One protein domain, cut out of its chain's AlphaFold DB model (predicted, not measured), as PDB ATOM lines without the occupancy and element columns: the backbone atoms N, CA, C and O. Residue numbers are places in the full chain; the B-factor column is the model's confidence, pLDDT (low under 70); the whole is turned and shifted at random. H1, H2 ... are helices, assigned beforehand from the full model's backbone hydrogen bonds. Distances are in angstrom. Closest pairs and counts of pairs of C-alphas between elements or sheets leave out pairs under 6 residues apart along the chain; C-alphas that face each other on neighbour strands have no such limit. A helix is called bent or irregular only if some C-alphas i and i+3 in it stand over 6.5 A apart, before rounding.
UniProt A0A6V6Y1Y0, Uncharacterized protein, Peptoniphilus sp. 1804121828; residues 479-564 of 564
ATOM      1  N   THR A 479      95.253 111.359 136.820       64.56
ATOM      2  CA  THR A 479      94.022 111.940 137.352       64.56
ATOM      3  C   THR A 479      92.989 110.825 137.481       64.56
ATOM      4  O   THR A 479      92.169 110.550 136.611       64.56
ATOM      5  N   VAL A 480      93.063 110.108 138.598       73.12
ATOM      6  CA  VAL A 480      92.193 108.974 138.890       73.12
ATOM      7  C   VAL A 480      91.054 109.451 139.777       73.12
ATOM      8  O   VAL A 480      91.218 109.711 140.971       73.12
ATOM      9  N   VAL A 481      89.848 109.527 139.212       80.75
ATOM     10  CA  VAL A 481      88.657 109.822 140.013       80.75
ATOM     11  C   VAL A 481      88.340 108.612 140.891       80.75
ATOM     12  O   VAL A 481      87.845 107.593 140.404       80.75
ATOM     13  N   ALA A 482      88.546 108.748 142.205       82.88
ATOM     14  CA  ALA A 482      88.393 107.673 143.195       82.88
ATOM     15  C   ALA A 482      87.082 106.874 143.055       82.88
ATOM     16  O   ALA A 482      87.060 105.653 143.198       82.88
ATOM     17  N   LYS A 483      85.973 107.545 142.717       87.44
ATOM     18  CA  LYS A 483      84.679 106.885 142.488       87.44
ATOM     19  C   LYS A 483      84.704 105.915 141.299       87.44
ATOM     20  O   LYS A 483      84.095 104.855 141.386       87.44
ATOM     21  N   LYS A 484      85.360 106.278 140.195       89.56
ATOM     22  CA  LYS A 484      85.451 105.444 138.985       89.56
ATOM     23  C   LYS A 484      86.433 104.304 139.173       89.56
ATOM     24  O   LYS A 484      86.122 103.173 138.819       89.56
ATOM     25  N   GLN A 485      87.545 104.586 139.844       90.62
ATOM     26  CA  GLN A 485      88.471 103.558 140.297       90.62
ATOM     27  C   GLN A 485      87.765 102.512 141.167       90.62
ATOM     28  O   GLN A 485      87.940 101.322 140.938       90.62
ATOM     29  N   SER A 486      86.916 102.935 142.113       92.25
ATOM     30  CA  SER A 486      86.112 102.009 142.929       92.25
ATOM     31  C   SER A 486      85.217 101.118 142.070       92.25
ATOM     32  O   SER A 486      85.157  99.920 142.311       92.25
ATOM     33  N   ILE A 487      84.559 101.676 141.042       94.75
ATOM     34  CA  ILE A 487      83.718 100.898 140.116       94.75
ATOM     35  C   ILE A 487      84.552  99.827 139.408       94.75
ATOM     36  O   ILE A 487      84.179  98.659 139.446       94.75
ATOM     37  N   LEU A 488      85.684 100.203 138.805       94.94
ATOM     38  CA  LEU A 488      86.541  99.262 138.080       94.94
ATOM     39  C   LEU A 488      87.102  98.170 139.006       94.94
ATOM     40  O   LEU A 488      87.061  96.991 138.664       94.94
ATOM     41  N   LEU A 489      87.570  98.555 140.199       95.19
ATOM     42  CA  LEU A 489      88.084  97.632 141.214       95.19
ATOM     43  C   LEU A 489      87.020  96.643 141.695       95.19
ATOM     44  O   LEU A 489      87.317  95.464 141.858       95.19
ATOM     45  N   GLU A 490      85.798  97.113 141.942       96.50
ATOM     46  CA  GLU A 490      84.668  96.260 142.323       96.50
ATOM     47  C   GLU A 490      84.334  95.264 141.206       96.50
ATOM     48  O   GLU A 490      84.240  94.072 141.488       96.50
ATOM     49  N   ILE A 491      84.240  95.720 139.949       97.44
ATOM     50  CA  ILE A 491      83.971  94.847 138.793       97.44
ATOM     51  C   ILE A 491      85.065  93.786 138.654       97.44
ATOM     52  O   ILE A 491      84.767  92.598 138.580       97.44
ATOM     53  N   GLY A 492      86.337  94.190 138.661       95.88
ATOM     54  CA  GLY A 492      87.450  93.257 138.502       95.88
ATOM     55  C   GLY A 492      87.526  92.222 139.629       95.88
ATOM     56  O   GLY A 492      87.746  91.043 139.355       95.88
ATOM     57  N   LYS A 493      87.263  92.630 140.879       95.88
ATOM     58  CA  LYS A 493      87.191  91.713 142.029       95.88
ATOM     59  C   LYS A 493      86.031  90.727 141.925       95.88
ATOM     60  O   LYS A 493      86.221  89.550 142.217       95.88
ATOM     61  N   GLU A 494      84.844  91.188 141.529       97.06
ATOM     62  CA  GLU A 494      83.682  90.316 141.301       97.06
ATOM     63  C   GLU A 494      83.958  89.302 140.179       97.06
ATOM     64  O   GLU A 494      83.562  88.147 140.287       97.06
ATOM     65  N   CYS A 495      84.737  89.696 139.170       95.50
ATOM     66  CA  CYS A 495      85.230  88.829 138.100       95.50
ATOM     67  C   CYS A 495      86.460  87.969 138.481       95.50
ATOM     68  O   CYS A 495      87.067  87.347 137.610       95.50
ATOM     69  N   GLY A 496      86.860  87.923 139.757       91.94
ATOM     70  CA  GLY A 496      87.914  87.026 140.247       91.94
ATOM     71  C   GLY A 496      89.358  87.511 140.070       91.94
ATOM     72  O   GLY A 496      90.282  86.731 140.294       91.94
ATOM     73  N   LEU A 497      89.582  88.776 139.704       93.62
ATOM     74  CA  LEU A 497      90.922  89.367 139.621       93.62
ATOM     75  C   LEU A 497      91.379  89.953 140.963       93.62
ATOM     76  O   LEU A 497      90.581  90.453 141.761       93.62
ATOM     77  N   SER A 498      92.692  89.930 141.200       93.31
ATOM     78  CA  SER A 498      93.286  90.589 142.363       93.31
ATOM     79  C   SER A 498      93.225  92.111 142.213       93.31
ATOM     80  O   SER A 498      93.248  92.657 141.110       93.31
ATOM     81  N   GLU A 499      93.170  92.827 143.337       92.50
ATOM     82  CA  GLU A 499      93.144  94.293 143.310       92.50
ATOM     83  C   GLU A 499      94.387  94.888 142.633       92.50
ATOM     84  O   GLU A 499      94.283  95.907 141.960       92.50
ATOM     85  N   GLU A 500      95.544  94.249 142.800       90.69
ATOM     86  CA  GLU A 500      96.807  94.677 142.197       90.69
ATOM     87  C   GLU A 500      96.746  94.627 140.666       90.69
ATOM     88  O   GLU A 500      97.030  95.630 140.015       90.69
ATOM     89  N   VAL A 501      96.250  93.519 140.110       91.69
ATOM     90  CA  VAL A 501      96.086  93.340 138.661       91.69
ATOM     91  C   VAL A 501      95.058  94.318 138.092       91.69
ATOM     92  O   VAL A 501      95.265  94.908 137.040       91.69
ATOM     93  N   VAL A 502      93.944  94.562 138.790       93.12
ATOM     94  CA  VAL A 502      92.955  95.540 138.301       93.12
ATOM     95  C   VAL A 502      93.519  96.963 138.349       93.12
ATOM     96  O   VAL A 502      93.209  97.778 137.485       93.12
ATOM     97  N   ARG A 503      94.374  97.281 139.331       89.31
ATOM     98  CA  ARG A 503      95.059  98.582 139.390       89.31
ATOM     99  C   ARG A 503      96.074  98.755 138.268       89.31
ATOM    100  O   ARG A 503      96.222  99.879 137.798       89.31
ATOM    101  N   SER A 504      96.748  97.693 137.833       87.88
ATOM    102  CA  SER A 504      97.714  97.785 136.734       87.88
ATOM    103  C   SER A 504      97.052  98.052 135.377       87.88
ATOM    104  O   SER A 504      97.667  98.649 134.499       87.88
ATOM    105  N   MET A 505      95.770  97.706 135.226       88.69
ATOM    106  CA  MET A 505      94.963  98.050 134.047       88.69
ATOM    107  C   MET A 505      94.607  99.546 133.959       88.69
ATOM    108  O   MET A 505      94.081  99.981 132.939       88.69
ATOM    109  N   ILE A 506      94.863 100.339 135.006       84.12
ATOM    110  CA  ILE A 506      94.495 101.760 135.067       84.12
ATOM    111  C   ILE A 506      95.633 102.636 134.523       84.12
ATOM    112  O   ILE A 506      96.658 102.848 135.186       84.12
ATOM    113  N   THR A 507      95.416 103.216 133.342       74.69
ATOM    114  CA  THR A 507      96.273 104.270 132.774       74.69
ATOM    115  C   THR A 507      95.831 105.655 133.241       74.69
ATOM    116  O   THR A 507      96.551 106.277 134.020       74.69
ATOM    117  N   SER A 508      94.615 106.077 132.879       74.88
ATOM    118  CA  SER A 508      93.922 107.279 133.373       74.88
ATOM    119  C   SER A 508      92.433 106.978 133.616       74.88
ATOM    120  O   SER A 508      91.860 106.097 132.981       74.88
ATOM    121  N   LEU A 509      91.796 107.669 134.572       79.69
ATOM    122  CA  LEU A 509      90.359 107.544 134.886       79.69
ATOM    123  C   LEU A 509      89.740 108.915 135.212       79.69
ATOM    124  O   LEU A 509      89.082 109.110 136.246       79.69
ATOM    125  N   GLU A 510      89.955 109.866 134.310       77.50
ATOM    126  CA  GLU A 510      89.551 111.271 134.434       77.50
ATOM    127  C   GLU A 510      88.041 111.480 134.335       77.50
ATOM    128  O   GLU A 510      87.428 112.151 135.172       77.50
ATOM    129  N   ASP A 511      87.389 110.802 133.395       83.06
ATOM    130  CA  ASP A 511      85.973 110.953 133.047       83.06
ATOM    131  C   ASP A 511      85.277 109.582 132.898       83.06
ATOM    132  O   ASP A 511      85.789 108.561 133.363       83.06
ATOM    133  N   GLY A 512      84.016 109.589 132.459       85.56
ATOM    134  CA  GLY A 512      83.254 108.356 132.251       85.56
ATOM    135  C   GLY A 512      83.746 107.565 131.042       85.56
ATOM    136  O   GLY A 512      83.702 106.339 131.083       85.56
ATOM    137  N   ASP A 513      84.266 108.255 130.032       90.25
ATOM    138  CA  ASP A 513      84.732 107.657 128.788       90.25
ATOM    139  C   ASP A 513      86.027 106.874 129.032       90.25
ATOM    140  O   ASP A 513      86.113 105.716 128.646       90.25
ATOM    141  N   ALA A 514      86.960 107.386 129.837       90.31
ATOM    142  CA  ALA A 514      88.145 106.642 130.267       90.31
ATOM    143  C   ALA A 514      87.798 105.334 131.013       90.31
ATOM    144  O   ALA A 514      88.439 104.294 130.820       90.31
ATOM    145  N   LEU A 515      86.751 105.354 131.853       93.56
ATOM    146  CA  LEU A 515      86.247 104.142 132.511       93.56
ATOM    147  C   LEU A 515      85.621 103.181 131.494       93.56
ATOM    148  O   LEU A 515      85.897 101.982 131.541       93.56
ATOM    149  N   ASP A 516      84.800 103.699 130.584       94.56
ATOM    150  CA  ASP A 516      84.142 102.900 129.555       94.56
ATOM    151  C   ASP A 516      85.168 102.261 128.601       94.56
ATOM    152  O   ASP A 516      85.058 101.074 128.301       94.56
ATOM    153  N   ALA A 517      86.212 102.992 128.212       93.69
ATOM    154  CA  ALA A 517      87.318 102.512 127.391       93.69
ATOM    155  C   ALA A 517      88.110 101.395 128.085       93.69
ATOM    156  O   ALA A 517      88.316 100.325 127.511       93.69
ATOM    157  N   THR A 518      88.486 101.597 129.355       94.00
ATOM    158  CA  THR A 518      89.216 100.587 130.143       94.00
ATOM    159  C   THR A 518      88.396  99.304 130.307       94.00
ATOM    160  O   THR A 518      88.925  98.192 130.239       94.00
ATOM    161  N   LEU A 519      87.079  99.433 130.499       95.50
ATOM    162  CA  LEU A 519      86.175  98.287 130.532       95.50
ATOM    163  C   LEU A 519      86.128  97.579 129.173       95.50
ATOM    164  O   LEU A 519      86.311  96.364 129.122       95.50
ATOM    165  N   LEU A 520      85.898  98.329 128.095       95.00
ATOM    166  CA  LEU A 520      85.638  97.793 126.762       95.00
ATOM    167  C   LEU A 520      86.868  97.128 126.129       95.00
ATOM    168  O   LEU A 520      86.719  96.082 125.505       95.00
ATOM    169  N   PHE A 521      88.060  97.706 126.306       94.88
ATOM    170  CA  PHE A 521      89.281  97.274 125.616       94.88
ATOM    171  C   PHE A 521      90.246  96.456 126.485       94.88
ATOM    172  O   PHE A 521      91.103  95.764 125.937       94.88
ATOM    173  N   THR A 522      90.088  96.467 127.816       95.06
ATOM    174  CA  THR A 522      90.971  95.730 128.740       95.06
ATOM    175  C   THR A 522      90.206  94.760 129.633       95.06
ATOM    176  O   THR A 522      90.326  93.546 129.463       95.06
ATOM    177  N   LEU A 523      89.421  95.259 130.596       95.56
ATOM    178  CA  LEU A 523      88.919  94.425 131.696       95.56
ATOM    179  C   LEU A 523      87.880  93.392 131.231       95.56
ATOM    180  O   LEU A 523      87.980  92.212 131.583       95.56
ATOM    181  N   LEU A 524      86.877  93.810 130.452       96.12
ATOM    182  CA  LEU A 524      85.813  92.911 129.990       96.12
ATOM    183  C   LEU A 524      86.315  91.879 128.971       96.12
ATOM    184  O   LEU A 524      85.988  90.702 129.139       96.12
ATOM    185  N   PRO A 525      87.154  92.232 127.978       95.31
ATOM    186  CA  PRO A 525      87.760  91.223 127.121       95.31
ATOM    187  C   PRO A 525      88.664  90.257 127.886       95.31
ATOM    188  O   PRO A 525      88.582  89.058 127.641       95.31
ATOM    189  N   TYR A 526      89.464  90.725 128.853       95.38
ATOM    190  CA  TYR A 526      90.329  89.829 129.627       95.38
ATOM    191  C   TYR A 526      89.495  88.813 130.419       95.38
ATOM    192  O   TYR A 526      89.691  87.603 130.332       95.38
ATOM    193  N   THR A 527      88.486  89.292 131.143       94.94
ATOM    194  CA  THR A 527      87.592  88.422 131.919       94.94
ATOM    195  C   THR A 527      86.789  87.475 131.017       94.94
ATOM    196  O   THR A 527      86.751  86.271 131.260       94.94
ATOM    197  N   SER A 528      86.226  87.967 129.913       95.38
ATOM    198  CA  SER A 528      85.410  87.149 129.010       95.38
ATOM    199  C   SER A 528      86.213  86.165 128.160       95.38
ATOM    200  O   SER A 528      85.855  84.991 128.060       95.38
ATOM    201  N   LYS A 529      87.292  86.623 127.524       93.69
ATOM    202  CA  LYS A 529      88.017  85.869 126.494       93.69
ATOM    203  C   LYS A 529      89.215  85.106 127.043       93.69
ATOM    204  O   LYS A 529      89.487  84.010 126.552       93.69
ATOM    205  N   VAL A 530      89.912  85.656 128.041       94.31
ATOM    206  CA  VAL A 530      91.056  84.984 128.674       94.31
ATOM    207  C   VAL A 530      90.561  84.060 129.779       94.31
ATOM    208  O   VAL A 530      90.809  82.859 129.710       94.31
ATOM    209  N   LEU A 531      89.812  84.579 130.760       93.69
ATOM    210  CA  LEU A 531      89.338  83.774 131.898       93.69
ATOM    211  C   LEU A 531      88.119  82.898 131.570       93.69
ATOM    212  O   LEU A 531      87.854  81.932 132.284       93.69
ATOM    213  N   GLY A 532      87.389  83.203 130.492       92.81
ATOM    214  CA  GLY A 532      86.231  82.415 130.063       92.81
ATOM    215  C   GLY A 532      84.998  82.570 130.956       92.81
ATOM    216  O   GLY A 532      84.145  81.683 130.961       92.81
ATOM    217  N   ILE A 533      84.906  83.658 131.725       93.38
ATOM    218  CA  ILE A 533      83.755  83.965 132.587       93.38
ATOM    219  C   ILE A 533      82.799  84.931 131.883       93.38
ATOM    220  O   ILE A 533      83.232  85.734 131.066       93.38
ATOM    221  N   SER A 534      81.502  84.892 132.192       94.88
ATOM    222  CA  SER A 534      80.555  85.886 131.660       94.88
ATOM    223  C   SER A 534      80.518  87.100 132.601       94.88
ATOM    224  O   SER A 534      79.970  86.988 133.702       94.88
ATOM    225  N   PRO A 535      81.098  88.264 132.230       95.81
ATOM    226  CA  PRO A 535      81.300  89.364 133.178       95.81
ATOM    227  C   PRO A 535      79.986  89.918 133.743       95.81
ATOM    228  O   PRO A 535      79.932  90.319 134.901       95.81
ATOM    229  N   TYR A 536      78.911  89.902 132.947       96.12
ATOM    230  CA  TYR A 536      77.580  90.352 133.371       96.12
ATOM    231  C   TYR A 536      76.857  89.358 134.292       96.12
ATOM    232  O   TYR A 536      75.939  89.756 135.009       96.12
ATOM    233  N   VAL A 537      77.258  88.084 134.297       94.88
ATOM    234  CA  VAL A 537      76.747  87.084 135.250       94.88
ATOM    235  C   VAL A 537      77.474  87.206 136.588       94.88
ATOM    236  O   VAL A 537      76.833  87.163 137.639       94.88
ATOM    237  N   GLU A 538      78.793  87.394 136.550       95.88
ATOM    238  CA  GLU A 538      79.633  87.421 137.752       95.88
ATOM    239  C   GLU A 538      79.606  88.780 138.472       95.88
ATOM    240  O   GLU A 538      79.577  88.831 139.704       95.88
ATOM    241  N   SER A 539      79.559  89.897 137.733       97.19
ATOM    242  CA  SER A 539      79.631  91.240 138.315       97.19
ATOM    243  C   SER A 539      78.281  91.955 138.371       97.19
ATOM    244  O   SER A 539      77.769  92.502 137.389       97.19
ATOM    245  N   LYS A 540      77.740  92.074 139.589       96.00
ATOM    246  CA  LYS A 540      76.579  92.933 139.873       96.00
ATOM    247  C   LYS A 540      76.917  94.401 139.670       96.00
ATOM    248  O   LYS A 540      76.047  95.188 139.292       96.00
ATOM    249  N   ARG A 541      78.161  94.793 139.957       96.81
ATOM    250  CA  ARG A 541      78.602  96.170 139.771       96.81
ATOM    251  C   ARG A 541      78.620  96.560 138.298       96.81
ATOM    252  O   ARG A 541      78.200  97.675 137.978       96.81
ATOM    253  N   LEU A 542      79.031  95.645 137.421       97.25
ATOM    254  CA  LEU A 542      78.989  95.842 135.979       97.25
ATOM    255  C   LEU A 542      77.551  96.022 135.494       97.25
ATOM    256  O   LEU A 542      77.278  97.001 134.808       97.25
ATOM    257  N   ASP A 543      76.614  95.162 135.905       95.38
ATOM    258  CA  ASP A 543      75.200  95.302 135.518       95.38
ATOM    259  C   ASP A 543      74.591  96.640 135.992       95.38
ATOM    260  O   ASP A 543      73.886  97.327 135.252       95.38
ATOM    261  N   GLN A 544      74.945  97.107 137.193       95.69
ATOM    262  CA  GLN A 544      74.509  98.424 137.675       95.69
ATOM    263  C   GLN A 544      75.089  99.595 136.869       95.69
ATOM    264  O   GLN A 544      74.431 100.630 136.724       95.69
ATOM    265  N   TYR A 545      76.337  99.482 136.414       96.00
ATOM    266  CA  TYR A 545      77.042 100.566 135.731       96.00
ATOM    267  C   TYR A 545      76.775 100.582 134.220       96.00
ATOM    268  O   TYR A 545      76.419 101.631 133.676       96.00
ATOM    269  N   ALA A 546      76.888  99.426 133.569       95.88
ATOM    270  CA  ALA A 546      76.814  99.221 132.126       95.88
ATOM    271  C   ALA A 546      75.799  98.136 131.702       95.88
ATOM    272  O   ALA A 546      75.855  97.648 130.575       95.88
ATOM    273  N   GLY A 547      74.858  97.748 132.570       93.06
ATOM    274  CA  GLY A 547      73.677  96.968 132.180       93.06
ATOM    275  C   GLY A 547      72.610  97.827 131.497       93.06
ATOM    276  O   GLY A 547      72.803  99.017 131.241       93.06
ATOM    277  N   VAL A 548      71.436  97.249 131.220       91.31
ATOM    278  CA  VAL A 548      70.355  97.899 130.438       91.31
ATOM    279  C   VAL A 548      69.984  99.282 131.003       91.31
ATOM    280  O   VAL A 548      69.872 100.273 130.271       91.31
ATOM    281  N   ASN A 549      69.886  99.372 132.332       91.00
ATOM    282  CA  ASN A 549      69.550 100.597 133.067       91.00
ATOM    283  C   ASN A 549      70.784 101.368 133.574       91.00
ATOM    284  O   ASN A 549      70.646 102.315 134.349       91.00
ATOM    285  N   GLY A 550      71.979 100.966 133.139       90.94
ATOM    286  CA  GLY A 550      73.253 101.559 133.519       90.94
ATOM    287  C   GLY A 550      73.456 102.980 132.987       90.94
ATOM    288  O   GLY A 550      72.730 103.453 132.100       90.94
ATOM    289  N   LYS A 551      74.462 103.651 133.556       90.56
ATOM    290  CA  LYS A 551      74.853 105.040 133.262       90.56
ATOM    291  C   LYS A 551      75.961 105.170 132.215       90.56
ATOM    292  O   LYS A 551      76.145 106.279 131.730       90.56
ATOM    293  N   SER A 552      76.676 104.088 131.902       92.94
ATOM    294  CA  SER A 552      77.689 104.074 130.840       92.94
ATOM    295  C   SER A 552      77.078 104.499 129.500       92.94
ATOM    296  O   SER A 552      75.957 104.091 129.163       92.94
ATOM    297  N   LEU A 553      77.816 105.315 128.744       90.38
ATOM    298  CA  LEU A 553      77.431 105.731 127.393       90.38
ATOM    299  C   LEU A 553      77.645 104.584 126.397       90.38
ATOM    300  O   LEU A 553      76.863 104.423 125.460       90.38
ATOM    301  N   GLN A 554      78.622 103.722 126.681       93.56
ATOM    302  CA  GLN A 554      79.015 102.581 125.853       93.56
ATOM    303  C   GLN A 554      78.333 101.261 126.241       93.56
ATOM    304  O   GLN A 554      78.657 100.196 125.710       93.56
ATOM    305  N   LYS A 555      77.316 101.309 127.113       93.81
ATOM    306  CA  LYS A 555      76.592 100.118 127.591       93.81
ATOM    307  C   LYS A 555      76.012  99.238 126.483       93.81
ATOM    308  O   LYS A 555      75.910  98.032 126.664       93.81
ATOM    309  N   LYS A 556      75.608  99.818 125.343       92.81
ATOM    310  CA  LYS A 556      75.075  99.043 124.210       92.81
ATOM    311  C   LYS A 556      76.161  98.156 123.603       92.81
ATOM    312  O   LYS A 556      75.943  96.955 123.500       92.81
ATOM    313  N   SER A 557      77.319  98.739 123.295       92.69
ATOM    314  CA  SER A 557      78.488  98.038 122.756       92.69
ATOM    315  C   SER A 557      78.988  96.975 123.740       92.69
ATOM    316  O   SER A 557      79.195  95.826 123.364       92.69
ATOM    317  N   MET A 558      79.074  97.308 125.035       94.88
ATOM    318  CA  MET A 558      79.480  96.347 126.070       94.88
ATOM    319  C   MET A 558      78.506  95.167 126.210       94.88
ATOM    320  O   MET A 558      78.947  94.022 126.302       94.88
ATOM    321  N   LEU A 559      77.191  95.413 126.201       93.69
ATOM    322  CA  LEU A 559      76.181  94.351 126.258       93.69
ATOM    323  C   LEU A 559      76.193  93.481 124.998       93.69
ATOM    324  O   LEU A 559      76.019  92.268 125.091       93.69
ATOM    325  N   GLU A 560      76.399  94.082 123.828       92.25
ATOM    326  CA  GLU A 560      76.493  93.350 122.566       92.25
ATOM    327  C   GLU A 560      77.698  92.400 122.553       92.25
ATOM    328  O   GLU A 560      77.569  91.246 122.135       92.25
ATOM    329  N   TRP A 561      78.848  92.864 123.052       91.75
ATOM    330  CA  TRP A 561      80.106  92.116 123.006       91.75
ATOM    331  C   TRP A 561      80.275  91.126 124.165       91.75
ATOM    332  O   TRP A 561      80.851  90.053 123.964       91.75
ATOM    333  N   PHE A 562      79.766  91.451 125.359       94.25
ATOM    334  CA  PHE A 562      80.038  90.698 126.594       94.25
ATOM    335  C   PHE A 562      78.790  90.281 127.384       94.25
ATOM    336  O   PHE A 562      78.922  89.590 128.390       94.25
ATOM    337  N   GLY A 563      77.585  90.681 126.970       86.44
ATOM    338  CA  GLY A 563      76.341  90.421 127.709       86.44
ATOM    339  C   GLY A 563      75.744  89.019 127.541       86.44
ATOM    340  O   GLY A 563      74.611  88.808 127.975       86.44
ATOM    341  N   LYS A 564      76.447  88.090 126.879       73.81
ATOM    342  CA  LYS A 564      75.973  86.727 126.588       73.81
ATOM    343  C   LYS A 564      76.590  85.667 127.495       73.81
ATOM    344  O   LYS A 564      77.741  85.851 127.960       73.81
TER     345      LYS A 564
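This is residues 479 to 564 of the 564 residues of an uncharacterized protein of Peptoniphilus sp. 1804121828 (UniProt A0A6V6Y1Y0). Three helices, H1, H3 and H6, run the same way with H3 between the other two, and H5 crosses H1 slantwise on the fourth side, making a compact four-sided helical body. H2 packs on the side of H1 away from H5, and the single short turn H4 sits at one end of the body, in the tight stretch between H3 and H5. The printed part has 86 residues with six named helices, H1 to H6 in order along the chain, and no named strand; its class is all helix. The whole is compact, with a radius of gyration of the C-alphas of 11.4 A, and its C-alphas span 33 by 26 by 19 A.

The printed part begins at residue 479, and H1 holds residues 482 to 494, 18.1 A from first to last C-alpha, beginning with C-alpha 482 at (88.393, 107.673, 143.195). H2 follows at residues 499 to 504, 8.7 A long. H3, the longest helix with 19 residues, holds residues 512 to 530 and is 24.9 A long, from C-alpha 512 at (83.254, 108.356, 132.251) to C-alpha 530 at (91.056, 84.984, 128.674). H3 has a kink of 30 degrees near residue 519 and is irregular: C-alphas 521 and 524 are 7.1 A apart, against about 5 A in a regular helix. H4 holds residues 535 to 538, 5.2 A long, and H5 holds residues 540 to 546, 10.0 A long. H6 holds residues 555 to 562, 10.1 A long, and ends with C-alpha 562 at (80.038, 90.698, 126.594).

The helix packing is part aligned, part crossed: of five pairs of helices that touch and have a tilt, two are at a shallow tilt. H1 touches H3 at a shallow tilt of 13 degrees, the same way, and their closest C-alphas, those of Lys 484 and Leu 515, are 6.7 A apart. H3 touches H6 with residues 520 to 528 alone, at a shallow tilt of 13 degrees, the same way; the closest C-alphas are those of Leu 520 and Met 558, 6.4 A apart. H1 touches H2 with residues 488 to 493 alone, at a steep tilt of 62 degrees, opposite ways, with the C-alphas of Gly 492 and Val 502 closest at 6.0 A. H1 touches H5 at a steep tilt of 52 degrees, opposite ways, and the C-alphas of Ile 491 and Arg 541 come closest, 5.6 A. H5 and H6 only just touch, with 3 pairs of C-alphas within 8 A, the closest those of Ala 546 and Lys 555 at 4.6 A. H3 and H4 only just touch, also with 3 pairs, the closest C-alphas being those of Ser 528 and Pro 535 at 6.3 A. H4 and H5 only just touch, with 3 pairs, and only at the corner by their link; the C-alphas of Tyr 536 and Asp 543 are closest at 5.9 A. H3 and H5 are near each other, while H1 and H6 are apart. Every O i to N i+4 pair is within hydrogen-bond range in H1, H2, H5 and H6, against 12 of 15 in H3, and H4 is too short for such a pair.

The two C-alphas farthest apart are those of Thr 479 and Lys 564, 32.8 A, and residue 564 is the chain's last. The printed part has no cut. The links H1 to H2, H3 to H4 and H4 to H5 are tight, those from H2 to H3 and H5 to H6 are short, and no link is long. The mean pLDDT of the printed part is 91.4, and residue 479 is the one printed residue under 70.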